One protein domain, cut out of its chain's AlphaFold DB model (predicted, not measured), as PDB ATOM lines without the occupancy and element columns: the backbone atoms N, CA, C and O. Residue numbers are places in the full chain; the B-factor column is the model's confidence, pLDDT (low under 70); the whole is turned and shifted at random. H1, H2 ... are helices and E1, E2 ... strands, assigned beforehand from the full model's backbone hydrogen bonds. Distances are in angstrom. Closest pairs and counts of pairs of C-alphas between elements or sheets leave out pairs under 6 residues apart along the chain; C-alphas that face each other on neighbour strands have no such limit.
ATOM      1  N   ARG A  35      25.344 -16.780 -73.974       85.81
ATOM      2  CA  ARG A  35      24.701 -17.142 -75.240       85.81
ATOM      3  C   ARG A  35      25.521 -16.616 -76.409       85.81
ATOM      4  O   ARG A  35      25.945 -15.462 -76.416       85.81
ATOM      5  N   ALA A  36      25.741 -17.483 -77.390       74.19
ATOM      6  CA  ALA A  36      26.412 -17.142 -78.632       74.19
ATOM      7  C   ALA A  36      25.371 -16.827 -79.707       74.19
ATOM      8  O   ALA A  36      24.424 -17.589 -79.908       74.19
ATOM      9  N   LEU A  37      25.556 -15.718 -80.418       70.62
ATOM     10  CA  LEU A  37      24.752 -15.379 -81.589       70.62
ATOM     11  C   LEU A  37      25.600 -15.559 -82.851       70.62
ATOM     12  O   LEU A  37      26.775 -15.178 -82.898       70.62
ATOM     13  N   THR A  38      24.988 -16.131 -83.886       60.69
ATOM     14  CA  THR A  38      25.598 -16.341 -85.209       60.69
ATOM     15  C   THR A  38      25.439 -15.139 -86.138       60.69
ATOM     16  O   THR A  38      26.078 -15.104 -87.190       60.69
ATOM     17  N   ASN A  39      24.622 -14.143 -85.765       48.66
ATOM     18  CA  ASN A  39      24.372 -12.958 -86.582       48.66
ATOM     19  C   ASN A  39      25.660 -12.162 -86.773       48.66
ATOM     20  O   ASN A  39      26.126 -11.444 -85.892       48.66
ATOM     21  N   THR A  40      26.223 -12.318 -87.959       49.47
ATOM     22  CA  THR A  40      27.470 -11.716 -88.385       49.47
ATOM     23  C   THR A  40      27.203 -11.052 -89.725       49.47
ATOM     24  O   THR A  40      27.222 -11.673 -90.782       49.47
ATOM     25  N   THR A  41      26.847  -9.772 -89.688       43.59
ATOM     26  CA  THR A  41      26.761  -8.946 -90.891       43.59
ATOM     27  C   THR A  41      28.180  -8.592 -91.332       43.59
ATOM     28  O   THR A  41      28.827  -7.735 -90.738       43.59
ATOM     29  N   GLY A  42      28.685  -9.268 -92.362       57.53
ATOM     30  CA  GLY A  42      29.978  -8.956 -92.973       57.53
ATOM     31  C   GLY A  42      30.625 -10.168 -93.635       57.53
ATOM     32  O   GLY A  42      30.443 -11.297 -93.192       57.53
ATOM     33  N   GLN A  43      31.384  -9.932 -94.703       69.88
ATOM     34  CA  GLN A  43      32.273 -10.934 -95.292       69.88
ATOM     35  C   GLN A  43      33.702 -10.689 -94.806       69.88
ATOM     36  O   GLN A  43      34.072  -9.553 -94.502       69.88
ATOM     37  N   ALA A  44      34.500 -11.754 -94.749       73.50
ATOM     38  CA  ALA A  44      35.937 -11.653 -94.532       73.50
ATOM     39  C   ALA A  44      36.555 -10.660 -95.529       73.50
ATOM     40  O   ALA A  44      36.292 -10.747 -96.731       73.50
ATOM     41  N   ALA A  45      37.388  -9.736 -95.052       88.56
ATOM     42  CA  ALA A  45      38.093  -8.813 -95.931       88.56
ATOM     43  C   ALA A  45      39.376  -9.484 -96.436       88.56
ATOM     44  O   ALA A  45      40.264  -9.789 -95.645       88.56
ATOM     45  N   ILE A  46      39.488  -9.717 -97.744       92.56
ATOM     46  CA  ILE A  46      40.715 -10.236 -98.363       92.56
ATOM     47  C   ILE A  46      41.449  -9.074 -99.026       92.56
ATOM     48  O   ILE A  46      40.935  -8.441 -99.946       92.56
ATOM     49  N   VAL A  47      42.662  -8.801 -98.558       94.31
ATOM     50  CA  VAL A  47      43.550  -7.786 -99.123       94.31
ATOM     51  C   VAL A  47      44.421  -8.451-100.181       94.31
ATOM     52  O   VAL A  47      45.332  -9.221 -99.866       94.31
ATOM     53  N   VAL A  48      44.122  -8.151-101.444       92.12
ATOM     54  CA  VAL A  48      44.844  -8.695-102.599       92.12
ATOM     55  C   VAL A  48      46.321  -8.327-102.508       92.12
ATOM     56  O   VAL A  48      46.671  -7.154-102.389       92.12
ATOM     57  N   GLN A  49      47.178  -9.344-102.572       94.56
ATOM     58  CA  GLN A  49      48.621  -9.164-102.620       94.56
ATOM     59  C   GLN A  49      49.093  -9.113-104.077       94.56
ATOM     60  O   GLN A  49      48.607  -9.889-104.904       94.56
ATOM     61  N   PRO A  50      50.030  -8.216-104.417       90.81
ATOM     62  CA  PRO A  50      50.636  -8.199-105.741       90.81
ATOM     63  C   PRO A  50      51.377  -9.512-106.031       90.81
ATOM     64  O   PRO A  50      52.106 -10.031-105.187       90.81
ATOM     65  N   LEU A 367      47.121 -11.852 -90.993       97.50
ATOM     66  CA  LEU A 367      46.228 -10.690 -90.996       97.50
ATOM     67  C   LEU A 367      47.044  -9.408 -91.172       97.50
ATOM     68  O   LEU A 367      48.208  -9.347 -90.784       97.50
ATOM     69  N   LEU A 368      46.429  -8.393 -91.773       95.38
ATOM     70  CA  LEU A 368      47.053  -7.086 -91.955       95.38
ATOM     71  C   LEU A 368      47.194  -6.341 -90.618       95.38
ATOM     72  O   LEU A 368      48.157  -5.604 -90.433       95.38
ATOM     73  N   ASP A 369      46.260  -6.551 -89.686       95.00
ATOM     74  CA  ASP A 369      46.228  -5.898 -88.376       95.00
ATOM     75  C   ASP A 369      45.485  -6.764 -87.353       95.00
ATOM     76  O   ASP A 369      44.790  -7.727 -87.705       95.00
ATOM     77  N   SER A 370      45.569  -6.362 -86.081       96.19
ATOM     78  CA  SER A 370      44.757  -6.935 -85.009       96.19
ATOM     79  C   SER A 370      43.255  -6.816 -85.313       96.19
ATOM     80  O   SER A 370      42.764  -5.711 -85.557       96.19
ATOM     81  N   PRO A 371      42.492  -7.919 -85.196       96.94
ATOM     82  CA  PRO A 371      41.034  -7.882 -85.206       96.94
ATOM     83  C   PRO A 371      40.471  -6.937 -84.141       96.94
ATOM     84  O   PRO A 371      41.068  -6.761 -83.084       96.94
ATOM     85  N   VAL A 372      39.289  -6.375 -84.376       96.75
ATOM     86  CA  VAL A 372      38.609  -5.472 -83.442       96.75
ATOM     87  C   VAL A 372      37.381  -6.155 -82.853       96.75
ATOM     88  O   VAL A 372      36.528  -6.673 -83.579       96.75
ATOM     89  N   VAL A 373      37.268  -6.122 -81.529       97.06
ATOM     90  CA  VAL A 373      36.105  -6.615 -80.787       97.06
ATOM     91  C   VAL A 373      35.501  -5.454 -80.012       97.06
ATOM     92  O   VAL A 373      36.193  -4.774 -79.253       97.06
ATOM     93  N   LYS A 374      34.199  -5.236 -80.196       97.06
ATOM     94  CA  LYS A 374      33.445  -4.246 -79.436       97.06
ATOM     95  C   LYS A 374      32.892  -4.876 -78.166       97.06
ATOM     96  O   LYS A 374      32.110  -5.819 -78.251       97.06
ATOM     97  N   GLU A 375      33.273  -4.337 -77.022       96.62
ATOM     98  CA  GLU A 375      32.710  -4.652 -75.715       96.62
ATOM     99  C   GLU A 375      31.644  -3.612 -75.365       96.62
ATOM    100  O   GLU A 375      31.849  -2.422 -75.562       96.62
ATOM    101  N   GLN A 376      30.491  -4.047 -74.867       96.31
ATOM    102  CA  GLN A 376      29.413  -3.164 -74.438       96.31
ATOM    103  C   GLN A 376      28.809  -3.673 -73.136       96.31
ATOM    104  O   GLN A 376      28.390  -4.828 -73.049       96.31
ATOM    105  N   GLU A 377      28.696  -2.788 -72.154       94.88
ATOM    106  CA  GLU A 377      27.889  -3.033 -70.967       94.88
ATOM    107  C   GLU A 377      26.434  -2.616 -71.232       94.88
ATOM    108  O   GLU A 377      26.167  -1.575 -71.836       94.88
ATOM    109  N   GLN A 378      25.491  -3.436 -70.783       92.25
ATOM    110  CA  GLN A 378      24.047  -3.266 -70.922       92.25
ATOM    111  C   GLN A 378      23.408  -3.272 -69.526       92.25
ATOM    112  O   GLN A 378      22.907  -4.303 -69.067       92.25
ATOM    113  N   PRO A 379      23.461  -2.142 -68.795       89.44
ATOM    114  CA  PRO A 379      22.900  -2.067 -67.454       89.44
ATOM    115  C   PRO A 379      21.400  -2.381 -67.465       89.44
ATOM    116  O   PRO A 379      20.646  -1.795 -68.236       89.44
ATOM    117  N   GLY A 380      20.967  -3.284 -66.584       86.31
ATOM    118  CA  GLY A 380      19.560  -3.677 -66.453       86.31
ATOM    119  C   GLY A 380      19.127  -4.857 -67.329       86.31
ATOM    120  O   GLY A 380      18.039  -5.383 -67.109       86.31
ATOM    121  N   GLU A 381      19.970  -5.326 -68.251       90.06
ATOM    122  CA  GLU A 381      19.715  -6.539 -69.031       90.06
ATOM    123  C   GLU A 381      20.164  -7.800 -68.279       90.06
ATOM    124  O   GLU A 381      21.125  -7.777 -67.507       90.06
ATOM    125  N   THR A 382      19.499  -8.937 -68.528       89.19
ATOM    126  CA  THR A 382      19.927 -10.239 -67.973       89.19
ATOM    127  C   THR A 382      21.349 -10.583 -68.414       89.19
ATOM    128  O   THR A 382      22.157 -11.038 -67.609       89.19
ATOM    129  N   TYR A 383      21.672 -10.322 -69.682       90.50
ATOM    130  CA  TYR A 383      23.026 -10.437 -70.209       90.50
ATOM    131  C   TYR A 383      23.692  -9.064 -70.192       90.50
ATOM    132  O   TYR A 383      23.647  -8.321 -71.169       90.50
ATOM    133  N   ARG A 384      24.283  -8.723 -69.046       93.06
ATOM    134  CA  ARG A 384      24.891  -7.412 -68.794       93.06
ATOM    135  C   ARG A 384      26.051  -7.080 -69.731       93.06
ATOM    136  O   ARG A 384      26.297  -5.904 -69.961       93.06
ATOM    137  N   TYR A 385      26.773  -8.064 -70.258       95.75
ATOM    138  CA  TYR A 385      27.940  -7.825 -71.111       95.75
ATOM    139  C   TYR A 385      27.709  -8.387 -72.508       95.75
ATOM    140  O   TYR A 385      27.266  -9.526 -72.652       95.75
ATOM    141  N   ARG A 386      28.041  -7.605 -73.538       95.88
ATOM    142  CA  ARG A 386      28.011  -8.017 -74.945       95.88
ATOM    143  C   ARG A 386      29.370  -7.776 -75.593       95.88
ATOM    144  O   ARG A 386      29.885  -6.664 -75.568       95.88
ATOM    145  N   TYR A 387      29.888  -8.792 -76.268       96.38
ATOM    146  CA  TYR A 387      31.121  -8.745 -77.048       96.38
ATOM    147  C   TYR A 387      30.801  -9.070 -78.503       96.38
ATOM    148  O   TYR A 387      30.226 -10.117 -78.781       96.38
ATOM    149  N   THR A 388      31.150  -8.187 -79.437       95.56
ATOM    150  CA  THR A 388      30.832  -8.336 -80.868       95.56
ATOM    151  C   THR A 388      32.097  -8.235 -81.709       95.56
ATOM    152  O   THR A 388      32.803  -7.227 -81.651       95.56
ATOM    153  N   LEU A 389      32.377  -9.254 -82.521       94.44
ATOM    154  CA  LEU A 389      33.472  -9.207 -83.488       94.44
ATOM    155  C   LEU A 389      33.124  -8.270 -84.653       94.44
ATOM    156  O   LEU A 389      32.139  -8.480 -85.359       94.44
ATOM    157  N   ASN A 390      33.973  -7.275 -84.913       93.69
ATOM    158  CA  ASN A 390      33.904  -6.476 -86.133       93.69
ATOM    159  C   ASN A 390      34.534  -7.261 -87.298       93.69
ATOM    160  O   ASN A 390      35.731  -7.145 -87.548       93.69
ATOM    161  N   ILE A 391      33.754  -8.073 -88.013       90.81
ATOM    162  CA  ILE A 391      34.275  -8.950 -89.082       90.81
ATOM    163  C   ILE A 391      35.089  -8.215 -90.155       90.81
ATOM    164  O   ILE A 391      36.171  -8.704 -90.477       90.81
ATOM    165  N   PRO A 392      34.668  -7.043 -90.670       91.50
ATOM    166  CA  PRO A 392      35.482  -6.265 -91.606       91.50
ATOM    167  C   PRO A 392      36.894  -5.900 -91.117       91.50
ATOM    168  O   PRO A 392      37.762  -5.621 -91.941       91.50
ATOM    169  N   SER A 393      37.149  -5.901 -89.801       94.44
ATOM    170  CA  SER A 393      38.500  -5.687 -89.251       94.44
ATOM    171  C   SER A 393      39.427  -6.898 -89.413       94.44
ATOM    172  O   SER A 393      40.643  -6.752 -89.325       94.44
ATOM    173  N   VAL A 394      38.884  -8.089 -89.682       95.62
ATOM    174  CA  VAL A 394      39.672  -9.296 -89.950       95.62
ATOM    175  C   VAL A 394      40.110  -9.272 -91.415       95.62
ATOM    176  O   VAL A 394      39.430  -9.792 -92.303       95.62
ATOM    177  N   ARG A 395      41.242  -8.607 -91.663       95.69
ATOM    178  CA  ARG A 395      41.798  -8.361 -93.000       95.69
ATOM    179  C   ARG A 395      42.871  -9.391 -93.341       95.69
ATOM    180  O   ARG A 395      43.991  -9.288 -92.857       95.69
ATOM    181  N   TYR A 396      42.544 -10.373 -94.170       97.31
ATOM    182  CA  TYR A 396      43.454 -11.440 -94.582       97.31
ATOM    183  C   TYR A 396      44.420 -10.982 -95.670       97.31
ATOM    184  O   TYR A 396      44.025 -10.322 -96.630       97.31
ATOM    185  N   THR A 397      45.664 -11.431 -95.569       97.19
ATOM    186  CA  THR A 397      46.676 -11.371 -96.626       97.19
ATOM    187  C   THR A 397      47.109 -12.800 -96.928       97.19
ATOM    188  O   THR A 397      47.707 -13.460 -96.082       97.19
ATOM    189  N   PHE A 398      46.749 -13.318 -98.102       98.06
ATOM    190  CA  PHE A 398      47.172 -14.649 -98.539       98.06
ATOM    191  C   PHE A 398      48.402 -14.542 -99.428       98.06
ATOM    192  O   PHE A 398      48.501 -13.624-100.244       98.06
ATOM    193  N   ASN A 399      49.310 -15.501 -99.290       98.00
ATOM    194  CA  ASN A 399      50.494 -15.584-100.124       98.00
ATOM    195  C   ASN A 399      50.107 -15.872-101.589       98.00
ATOM    196  O   ASN A 399      49.478 -16.905-101.847       98.00
ATOM    197  N   PRO A 400      50.513 -15.018-102.552       96.88
ATOM    198  CA  PRO A 400      50.338 -15.250-103.985       96.88
ATOM    199  C   PRO A 400      50.768 -16.644-104.459       96.88
ATOM    200  O   PRO A 400      50.061 -17.263-105.253       96.88
ATOM    201  N   ALA A 401      51.886 -17.168-103.946       95.88
ATOM    202  CA  ALA A 401      52.395 -18.484-104.326       95.88
ATOM    203  C   ALA A 401      51.459 -19.619-103.874       95.88
ATOM    204  O   ALA A 401      51.268 -20.596-104.600       95.88
ATOM    205  N   THR A 402      50.822 -19.482-102.705       96.75
ATOM    206  CA  THR A 402      49.836 -20.457-102.221       96.75
ATOM    207  C   THR A 402      48.549 -20.385-103.037       96.75
ATOM    208  O   THR A 402      48.083 -21.419-103.511       96.75
ATOM    209  N   ILE A 403      47.985 -19.191-103.257       96.31
ATOM    210  CA  ILE A 403      46.730 -19.040-104.021       96.31
ATOM    211  C   ILE A 403      46.895 -19.351-105.517       96.31
ATOM    212  O   ILE A 403      45.922 -19.671-106.190       96.31
ATOM    213  N   GLY A 404      48.123 -19.301-106.041       95.88
ATOM    214  CA  GLY A 404      48.443 -19.775-107.389       95.88
ATOM    215  C   GLY A 404      48.409 -21.303-107.528       95.88
ATOM    216  O   GLY A 404      48.238 -21.811-108.634       95.88
ATOM    217  N   ALA A 405      48.539 -22.044-106.422       96.62
ATOM    218  CA  ALA A 405      48.576 -23.510-106.394       96.62
ATOM    219  C   ALA A 405      47.397 -24.150-105.632       96.62
ATOM    220  O   ALA A 405      47.280 -25.377-105.589       96.62
ATOM    221  N   ALA A 406      46.534 -23.348-105.009       97.62
ATOM    222  CA  ALA A 406      45.415 -23.805-104.198       97.62
ATOM    223  C   ALA A 406      44.279 -22.773-104.153       97.62
ATOM    224  O   ALA A 406      44.495 -21.573-104.280       97.62
ATOM    225  N   THR A 407      43.059 -23.241-103.902       97.19
ATOM    226  CA  THR A 407      41.903 -22.380-103.609       97.19
ATOM    227  C   THR A 407      41.722 -22.237-102.101       97.19
ATOM    228  O   THR A 407      41.813 -23.226-101.375       97.19
ATOM    229  N   ILE A 408      41.419 -21.024-101.631       95.62
ATOM    230  CA  ILE A 408      41.030 -20.774-100.238       95.62
ATOM    231  C   ILE A 408      39.505 -20.797-100.121       95.62
ATOM    232  O   ILE A 408      38.821 -20.091-100.862       95.62
ATOM    233  N   ARG A 409      38.962 -21.579 -99.184       93.19
ATOM    234  CA  ARG A 409      37.512 -21.647 -98.928       93.19
ATOM    235  C   ARG A 409      37.183 -21.835 -97.448       93.19
ATOM    236  O   ARG A 409      38.076 -21.968 -96.616       93.19
ATOM    237  N   ASP A 410      35.890 -21.848 -97.130       90.56
ATOM    238  CA  ASP A 410      35.352 -22.073 -95.781       90.56
ATOM    239  C   ASP A 410      35.976 -21.173 -94.708       90.56
ATOM    240  O   ASP A 410      36.270 -21.628 -93.599       90.56
ATOM    241  N   ILE A 411      36.198 -19.903 -95.055       91.75
ATOM    242  CA  ILE A 411      36.774 -18.926 -94.137       91.75
ATOM    243  C   ILE A 411      35.769 -18.638 -93.017       91.75
ATOM    244  O   ILE A 411      34.630 -18.251 -93.275       91.75
ATOM    245  N   LYS A 412      36.205 -18.807 -91.771       90.50
ATOM    246  CA  LYS A 412      35.438 -18.551 -90.552       90.50
ATOM    247  C   LYS A 412      36.216 -17.648 -89.609       90.50
ATOM    248  O   LYS A 412      37.438 -17.755 -89.502       90.50
ATOM    249  N   GLN A 413      35.485 -16.791 -88.904       91.81
ATOM    250  CA  GLN A 413      35.990 -15.955 -87.820       91.81
ATOM    251  C   GLN A 413      35.102 -16.152 -86.598       91.81
ATOM    252  O   GLN A 413      33.879 -16.055 -86.693       91.81
ATOM    253  N   THR A 414      35.706 -16.423 -85.449       91.00
ATOM    254  CA  THR A 414      34.985 -16.637 -84.193       91.00
ATOM    255  C   THR A 414      35.692 -15.909 -83.066       91.00
ATOM    256  O   THR A 414      36.902 -16.063 -82.894       91.00
ATOM    257  N   LEU A 415      34.942 -15.145 -82.277       93.69
ATOM    258  CA  LEU A 415      35.400 -14.651 -80.988       93.69
ATOM    259  C   LEU A 415      35.601 -15.842 -80.049       93.69
ATOM    260  O   LEU A 415      34.756 -16.736 -80.012       93.69
ATOM    261  N   ILE A 416      36.702 -15.829 -79.304       93.25
ATOM    262  CA  ILE A 416      36.988 -16.761 -78.216       93.25
ATOM    263  C   ILE A 416      37.120 -15.951 -76.931       93.25
ATOM    264  O   ILE A 416      37.912 -15.007 -76.857       93.25
ATOM    265  N   ALA A 417      36.365 -16.337 -75.910       94.12
ATOM    266  CA  ALA A 417      36.438 -15.746 -74.583       94.12
ATOM    267  C   ALA A 417      36.433 -16.831 -73.502       94.12
ATOM    268  O   ALA A 417      35.990 -17.950 -73.739       94.12
ATOM    269  N   ALA A 418      36.919 -16.493 -72.317       92.94
ATOM    270  CA  ALA A 418      36.842 -17.320 -71.118       92.94
ATOM    271  C   ALA A 418      36.202 -16.506 -69.988       92.94
ATOM    272  O   ALA A 418      36.106 -15.277 -70.079       92.94
ATOM    273  N   ALA A 419      35.781 -17.178 -68.920       91.38
ATOM    274  CA  ALA A 419      35.389 -16.491 -67.695       91.38
ATOM    275  C   ALA A 419      36.546 -15.603 -67.193       91.38
ATOM    276  O   ALA A 419      37.717 -15.976 -67.306       91.38
ATOM    277  N   ALA A 420      36.235 -14.401 -66.700       89.12
ATOM    278  CA  ALA A 420      37.260 -13.429 -66.313       89.12
ATOM    279  C   ALA A 420      38.125 -13.895 -65.126       89.12
ATOM    280  O   ALA A 420      39.298 -13.532 -65.034       89.12
ATOM    281  N   ASP A 421      37.561 -14.720 -64.248       85.69
ATOM    282  CA  ASP A 421      38.200 -15.311 -63.075       85.69
ATOM    283  C   ASP A 421      38.878 -16.667 -63.351       85.69
ATOM    284  O   ASP A 421      39.632 -17.157 -62.506       85.69
ATOM    285  N   ASP A 422      38.694 -17.249 -64.543       81.38
ATOM    286  CA  ASP A 422      39.334 -18.512 -64.913       81.38
ATOM    287  C   ASP A 422      40.809 -18.301 -65.309       81.38
ATOM    288  O   ASP A 422      41.178 -17.829 -66.399       81.38
ATOM    289  N   SER A 423      41.678 -18.665 -64.367       74.50
ATOM    290  CA  SER A 423      43.138 -18.669 -64.500       74.50
ATOM    291  C   SER A 423      43.711 -20.053 -64.823       74.50
ATOM    292  O   SER A 423      44.932 -20.222 -64.819       74.50
ATOM    293  N   SER A 424      42.857 -21.042 -65.120       74.31
ATOM    294  CA  SER A 424      43.287 -22.370 -65.551       74.31
ATOM    295  C   SER A 424      44.188 -22.277 -66.790       74.31
ATOM    296  O   SER A 424      43.924 -21.467 -67.683       74.31
ATOM    297  N   PRO A 425      45.226 -23.128 -66.907       64.75
ATOM    298  CA  PRO A 425      46.013 -23.245 -68.137       64.75
ATOM    299  C   PRO A 425      45.182 -23.747 -69.331       64.75
ATOM    300  O   PRO A 425      45.581 -23.562 -70.478       64.75
ATOM    301  N   THR A 426      44.030 -24.369 -69.071       70.00
ATOM    302  CA  THR A 426      43.069 -24.840 -70.077       70.00
ATOM    303  C   THR A 426      41.661 -24.400 -69.664       70.00
ATOM    304  O   THR A 426      40.901 -25.215 -69.129       70.00
ATOM    305  N   PRO A 427      41.327 -23.108 -69.816       79.69
ATOM    306  CA  PRO A 427      40.026 -22.599 -69.414       79.69
ATOM    307  C   PRO A 427      38.933 -23.114 -70.356       79.69
ATOM    308  O   PRO A 427      39.200 -23.485 -71.503       79.69
ATOM    309  N   MET A 428      37.684 -23.112 -69.889       83.56
ATOM    310  CA  MET A 428      36.547 -23.360 -70.778       83.56
ATOM    311  C   MET A 428      36.372 -22.165 -71.721       83.56
ATOM    312  O   MET A 428      36.258 -21.022 -71.273       83.56
ATOM    313  N   TYR A 429      36.325 -22.428 -73.028       88.62
ATOM    314  CA  TYR A 429      36.137 -21.384 -74.030       88.62
ATOM    315  C   TYR A 429      34.672 -21.225 -74.433       88.62
ATOM    316  O   TYR A 429      33.980 -22.183 -74.770       88.62
ATOM    317  N   TYR A 430      34.229 -19.974 -74.477       91.00
ATOM    318  CA  TYR A 430      32.998 -19.549 -75.123       91.00
ATOM    319  C   TYR A 430      33.322 -19.033 -76.523       91.00
ATOM    320  O   TYR A 430      34.214 -18.197 -76.688       91.00
ATOM    321  N   VAL A 431      32.588 -19.515 -77.528       90.12
ATOM    322  CA  VAL A 431      32.838 -19.193 -78.939       90.12
ATOM    323  C   VAL A 431      31.591 -18.654 -79.635       90.12
ATOM    324  O   VAL A 431      30.487 -19.147 -79.421       90.12
ATOM    325  N   GLY A 432      31.748 -17.629 -80.477       89.31
ATOM    326  CA  GLY A 432      30.628 -17.032 -81.217       89.31
ATOM    327  C   GLY A 432      31.030 -15.823 -82.062       89.31
ATOM    328  O   GLY A 432      32.156 -15.350 -81.974       89.31
ATOM    329  N   GLY A 433      30.126 -15.307 -82.899       88.31
ATOM    330  CA  GLY A 433      30.331 -14.009 -83.567       88.31
ATOM    331  C   GLY A 433      29.998 -12.836 -82.640       88.31
ATOM    332  O   GLY A 433      30.669 -11.803 -82.640       88.31
ATOM    333  N   THR A 434      28.979 -13.038 -81.805       93.06
ATOM    334  CA  THR A 434      28.654 -12.201 -80.649       93.06
ATOM    335  C   THR A 434      28.493 -13.097 -79.427       93.06
ATOM    336  O   THR A 434      27.859 -14.150 -79.523       93.06
ATOM    337  N   LEU A 435      29.051 -12.679 -78.294       94.06
ATOM    338  CA  LEU A 435      28.883 -13.329 -76.998       94.06
ATOM    339  C   LEU A 435      28.152 -12.381 -76.057       94.06
ATOM    340  O   LEU A 435      28.543 -11.225 -75.912       94.06
ATOM    341  N   GLU A 436      27.104 -12.876 -75.416       94.69
ATOM    342  CA  GLU A 436      26.379 -12.154 -74.377       94.69
ATOM    343  C   GLU A 436      26.455 -12.938 -73.076       94.69
ATOM    344  O   GLU A 436      26.194 -14.142 -73.075       94.69
ATOM    345  N   ALA A 437      26.824 -12.269 -71.987       94.25
ATOM    346  CA  ALA A 437      27.144 -12.906 -70.718       94.25
ATOM    347  C   ALA A 437      26.528 -12.173 -69.521       94.25
ATOM    348  O   ALA A 437      26.373 -10.949 -69.517       94.25
ATOM    349  N   THR A 438      26.183 -12.939 -68.487       93.81
ATOM    350  CA  THR A 438      25.705 -12.413 -67.196       93.81
ATOM    351  C   THR A 438      26.831 -11.793 -66.355       93.81
ATOM    352  O   THR A 438      26.558 -10.988 -65.465       93.81
ATOM    353  N   ALA A 439      28.087 -12.136 -66.649       92.00
ATOM    354  CA  ALA A 439      29.301 -11.631 -66.012       92.00
ATOM    355  C   ALA A 439      30.342 -11.231 -67.071       92.00
ATOM    356  O   ALA A 439      30.213 -11.601 -68.238       92.00
ATOM    357  N   GLU A 440      31.351 -10.461 -66.663       93.25
ATOM    358  CA  GLU A 440      32.433 -10.028 -67.552       93.25
ATOM    359  C   GLU A 440      33.214 -11.245 -68.068       93.25
ATOM    360  O   GLU A 440      33.477 -12.197 -67.326       93.25
ATOM    361  N   LEU A 441      33.575 -11.221 -69.351       94.38
ATOM    362  CA  LEU A 441      34.401 -12.248 -69.975       94.38
ATOM    363  C   LEU A 441      35.780 -11.685 -70.306       94.38
ATOM    364  O   LEU A 441      35.917 -10.570 -70.809       94.38
ATOM    365  N   ARG A 442      36.812 -12.514 -70.143       94.44
ATOM    366  CA  ARG A 442      38.130 -12.243 -70.715       94.44
ATOM    367  C   ARG A 442      38.114 -12.660 -72.179       94.44
ATOM    368  O   ARG A 442      38.118 -13.854 -72.483       94.44
ATOM    369  N   VAL A 443      38.150 -11.693 -73.093       95.00
ATOM    370  CA  VAL A 443      38.373 -11.982 -74.515       95.00
ATOM    371  C   VAL A 443      39.778 -12.558 -74.689       95.00
ATOM    372  O   VAL A 443      40.774 -11.889 -74.427       95.00
ATOM    373  N   VAL A 444      39.847 -13.814 -75.120       93.81
ATOM    374  CA  VAL A 444      41.100 -14.549 -75.336       93.81
ATOM    375  C   VAL A 444      41.672 -14.198 -76.702       93.81
ATOM    376  O   VAL A 444      42.867 -13.944 -76.837       93.81
ATOM    377  N   GLY A 445      40.820 -14.168 -77.726       95.88
ATOM    378  CA  GLY A 445      41.277 -13.998 -79.093       95.88
ATOM    379  C   GLY A 445      40.156 -13.964 -80.123       95.88
ATOM    380  O   GLY A 445      38.997 -14.250 -79.829       95.88
ATOM    381  N   VAL A 446      40.524 -13.669 -81.363       95.88
ATOM    382  CA  VAL A 446      39.707 -13.932 -82.547       95.88
ATOM    383  C   VAL A 446      40.367 -15.067 -83.305       95.88
ATOM    384  O   VAL A 446      41.476 -14.926 -83.825       95.88
ATOM    385  N   ARG A 447      39.686 -16.207 -83.353       94.88
ATOM    386  CA  ARG A 447      40.122 -17.363 -84.123       94.88
ATOM    387  C   ARG A 447      39.652 -17.242 -85.554       94.88
ATOM    388  O   ARG A 447      38.477 -16.991 -85.814       94.88
ATOM    389  N   VAL A 448      40.576 -17.483 -86.468       94.44
ATOM    390  CA  VAL A 448      40.306 -17.640 -87.887       94.44
ATOM    391  C   VAL A 448      40.564 -19.079 -88.296       94.44
ATOM    392  O   VAL A 448      41.497 -19.722 -87.805       94.44
ATOM    393  N   SER A 449      39.752 -19.583 -89.215       93.31
ATOM    394  CA  SER A 449      40.016 -20.859 -89.868       93.31
ATOM    395  C   SER A 449      39.553 -20.858 -91.314       93.31
ATOM    396  O   SER A 449      38.638 -20.126 -91.672       93.31
ATOM    397  N   PHE A 450      40.214 -21.638 -92.161       93.81
ATOM    398  CA  PHE A 450      39.886 -21.787 -93.582       93.81
ATOM    399  C   PHE A 450      40.551 -23.048 -94.139       93.81
ATOM    400  O   PHE A 450      41.460 -23.601 -93.516       93.81
ATOM    401  N   GLU A 451      40.097 -23.507 -95.303       94.38
ATOM    402  CA  GLU A 451      40.752 -24.583 -96.048       94.38
ATOM    403  C   GLU A 451      41.624 -24.028 -97.166       94.38
ATOM    404  O   GLU A 451      41.195 -23.162 -97.927       94.38
ATOM    405  N   VAL A 452      42.820 -24.591 -97.287       96.94
ATOM    406  CA  VAL A 452      43.665 -24.557 -98.475       96.94
ATOM    407  C   VAL A 452      43.385 -25.840 -99.249       96.94
ATOM    408  O   VAL A 452      43.633 -26.938 -98.747       96.94
ATOM    409  N   VAL A 453      42.840 -25.711-100.456       96.75
ATOM    410  CA  VAL A 453      42.468 -26.836-101.322       96.75
ATOM    411  C   VAL A 453      43.403 -26.855-102.529       96.75
ATOM    412  O   VAL A 453      43.227 -26.029-103.431       96.75
ATOM    413  N   PRO A 454      44.403 -27.750-102.556       97.00
ATOM    414  CA  PRO A 454      45.343 -27.858-103.668       97.00
ATOM    415  C   PRO A 454      44.638 -28.077-105.011       97.00
ATOM    416  O   PRO A 454      43.702 -28.871-105.113       97.00
ATOM    417  N   THR A 455      45.091 -27.402-106.070       96.69
ATOM    418  CA  THR A 455      44.488 -27.546-107.413       96.69
ATOM    419  C   THR A 455      44.858 -28.860-108.102       96.69
ATOM    420  O   THR A 455      44.204 -29.260-109.062       96.69
ATOM    421  N   ASN A 456      45.883 -29.554-107.607       93.62
ATOM    422  CA  ASN A 456      46.354 -30.840-108.122       93.62
ATOM    423  C   ASN A 456      45.595 -32.054-107.545       93.62
ATOM    424  O   ASN A 456      45.958 -33.189-107.843       93.62
ATOM    425  N   GLY A 457      44.566 -31.828-106.721       91.38
ATOM    426  CA  GLY A 457      43.729 -32.883-106.144       91.38
ATOM    427  C   GLY A 457      44.295 -33.559-104.894       91.38
ATOM    428  O   GLY A 457      43.684 -34.517-104.419       91.38
ATOM    429  N   SER A 458      45.422 -33.090-104.342       91.94
ATOM    430  CA  SER A 458      45.891 -33.572-103.039       91.94
ATOM    431  C   SER A 458      44.973 -33.120-101.896       91.94
ATOM    432  O   SER A 458      44.062 -32.302-102.068       91.94
ATOM    433  N   ALA A 459      45.158 -33.727-100.722       91.88
ATOM    434  CA  ALA A 459      44.230 -33.572 -99.609       91.88
ATOM    435  C   ALA A 459      44.128 -32.105 -99.137       91.88
ATOM    436  O   ALA A 459      45.159 -31.446 -98.959       91.88
ATOM    437  N   PRO A 460      42.913 -31.597 -98.852       93.75
ATOM    438  CA  PRO A 460      42.739 -30.280 -98.255       93.75
ATOM    439  C   PRO A 460      43.457 -30.137 -96.909       93.75
ATOM    440  O   PRO A 460      43.547 -31.079 -96.110       93.75
ATOM    441  N   VAL A 461      43.906 -28.913 -96.643       94.88
ATOM    442  CA  VAL A 461      44.547 -28.504 -95.392       94.88
ATOM    443  C   VAL A 461      43.686 -27.441 -94.720       94.88
ATOM    444  O   VAL A 461      43.467 -26.368 -95.271       94.88
ATOM    445  N   ARG A 462      43.219 -27.703 -93.503       94.38
ATOM    446  CA  ARG A 462      42.538 -26.728 -92.647       94.38
ATOM    447  C   ARG A 462      43.574 -26.027 -91.775       94.38
ATOM    448  O   ARG A 462      44.292 -26.682 -91.023       94.38
ATOM    449  N   ILE A 463      43.620 -24.701 -91.834       95.19
ATOM    450  CA  ILE A 463      44.485 -23.883 -90.976       95.19
ATOM    451  C   ILE A 463      43.625 -23.204 -89.915       95.19
ATOM    452  O   ILE A 463      42.545 -22.699 -90.227       95.19
ATOM    453  N   ILE A 464      44.093 -23.213 -88.668       94.88
ATOM    454  CA  ILE A 464      43.458 -22.572 -87.515       94.88
ATOM    455  C   ILE A 464      44.503 -21.711 -86.812       94.88
ATOM    456  O   ILE A 464      45.577 -22.205 -86.454       94.88
ATOM    457  N   LYS A 465      44.185 -20.430 -86.604       96.06
ATOM    458  CA  LYS A 465      45.027 -19.484 -85.859       96.06
ATOM    459  C   LYS A 465      44.176 -18.552 -85.016       96.06
ATOM    460  O   LYS A 465      43.093 -18.155 -85.439       96.06
ATOM    461  N   THR A 466      44.690 -18.162 -83.857       96.12
ATOM    462  CA  THR A 466      44.037 -17.199 -82.967       96.12
ATOM    463  C   THR A 466      44.878 -15.938 -82.859       96.12
ATOM    464  O   THR A 466      46.088 -16.010 -82.662       96.12
ATOM    465  N   PHE A 467      44.236 -14.782 -82.992       97.75
ATOM    466  CA  PHE A 467      44.873 -13.469 -82.951       97.75
ATOM    467  C   PHE A 467      44.348 -12.669 -81.769       97.75
ATOM    468  O   PHE A 467      43.145 -12.670 -81.499       97.75
ATOM    469  N   LYS A 468      45.233 -11.952 -81.084       97.31
ATOM    470  CA  LYS A 468      44.864 -11.032 -80.014       97.31
ATOM    471  C   LYS A 468      44.139  -9.815 -80.608       97.31
ATOM    472  O   LYS A 468      44.714  -9.118 -81.456       97.31
ATOM    473  N   PRO A 469      42.890  -9.546 -80.195       97.50
ATOM    474  CA  PRO A 469      42.140  -8.423 -80.719       97.50
ATOM    475  C   PRO A 469      42.476  -7.120 -79.995       97.50
ATOM    476  O   PRO A 469      42.915  -7.106 -78.846       97.50
ATOM    477  N   THR A 470      42.169  -6.010 -80.658       97.69
ATOM    478  CA  THR A 470      41.961  -4.714 -80.015       97.69
ATOM    479  C   THR A 470      40.538  -4.663 -79.465       97.69
ATOM    480  O   THR A 470      39.577  -4.873 -80.210       97.69
ATOM    481  N   ILE A 471      40.398  -4.378 -78.171       96.94
ATOM    482  CA  ILE A 471      39.092  -4.207 -77.526       96.94
ATOM    483  C   ILE A 471      38.701  -2.730 -77.558       96.94
ATOM    484  O   ILE A 471      39.460  -1.871 -77.110       96.94
ATOM    485  N   THR A 472      37.508  -2.433 -78.069       97.00
ATOM    486  CA  THR A 472      36.910  -1.089 -78.061       97.00
ATOM    487  C   THR A 472      35.638  -1.101 -77.224       97.00
ATOM    488  O   THR A 472      34.829  -2.011 -77.406       97.00
TER     489      THR A 472
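AT A GLANCE: This is residues 35 to 50 and 367 to 472 of the 473 residues of an uncharacterized protein of Hymenobacter actinosclerus (UniProt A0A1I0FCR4). Two sheets lie partly face to face as an elongated sandwich, a five-stranded sheet of mostly short strands, E1, E7, E3, E2 and E10, over part of a longer four-stranded sheet, E6, E5, E8 and E9. The two long inner strands E5 and E8 run side by side along much of the length, and the small helix H1 sits toward one end, where it only grazes the four-stranded sheet. The printed part has 122 residues with ten named strands and one named helix, in the order E1 E2 E3 E4 H1 E5 E6 E7 E8 E9 E10, and the class is mostly strand. The five-stranded sheet has the order E1, E7, E3, E2, E10 and is mixed, with E2 and E10 parallel; the other has the order E6, E5, E8, E9 and is all antiparallel. The whole is only just compact, close to loose, with a radius of gyration of the C-alphas of 16.4 A, and only just elongated, with spans of 55 by 28 by 21 A.

IN THESE COORDINATES: In the five-stranded sheet, E1 covers residues 35 to 37 and begins at C-alpha 35, at (24.701, -17.142, -75.240). E7 is residues 434 to 437, 10.1 A long; E3 is residues 385 to 390, 16.2 A; E2 is residues 372 to 377, 16.6 A. E10, residues 470 to 472, ends at C-alpha 472, at (36.910, -1.089, -78.061). In the four-stranded sheet, E6 is residues 430 to 432, and E5, residues 406 to 419, measures 38.6 A and bends by 51 degrees at residue 409. E8, residues 441 to 454, measures 38.7 A and begins at C-alpha 441, at (34.401, -12.248, -69.975). E9 is residues 461 to 467, 19.5 A. E4 is residues 395 to 398, 10.0 A, and H1 is residues 400 to 403, 5.2 A.

HOW THE PARTS SIT: In the five-stranded sheet, only just strongly twisted with C-alphas up to 4.0 A off its best plane, E2 and E3 form a hairpin, with N 374 and O 388 2.8 A apart. E7 is antiparallel to E3, with N 387 and O 435 at 2.8 A, and to the edge strand E1, with N 35 and O 436 at 2.9 A. At the other edge, E10 is parallel to E2, with N 375 and O 472 at 2.8 A. The four-stranded sheet is strongly twisted. Its inner strands E5 and E8 are antiparallel at 166 degrees, with N 407 and O 453 at 2.8 A and N 418 and O 442 at 2.9 A. E5 and E6 form a hairpin, with N 415 and O 432 at 2.8 A, and so do E8 and E9, with N 448 and O 465 at 2.8 A. The two sheets make a sandwich, two sheets face to face: the facing parts are 9.4 A centre to centre, and the strands of the one stand at 27 degrees to those of the other. Between them, the closest C-alphas of E3 and E5 are those of Leu 389 and Leu 415, 6.3 A apart. The closest C-alphas of E1 and E6 are those of Ala 36 and Gly 432, 4.9 A apart. E9 runs on into E10 across a break of 2 residues, at 55 degrees. E4 pairs with no named strand, but its residues 395 to 396 pair parallel with residues 45 to 46. H1 is too short for an O i to N i+4 pair; its one O i to N i+3 pair is within hydrogen-bond range.

THE WHOLE: The C-alphas farthest apart, those of Gly 380 and Asn 456, are 56.5 A apart. Residues 51 to 366 are not printed, and C-alphas 50 and 367 are 15.6 A apart across the cut. Of the links that are printed whole, none is long. The mean pLDDT of the printed part is 90.5; residues 38 to 43 and residue 425 are under 70.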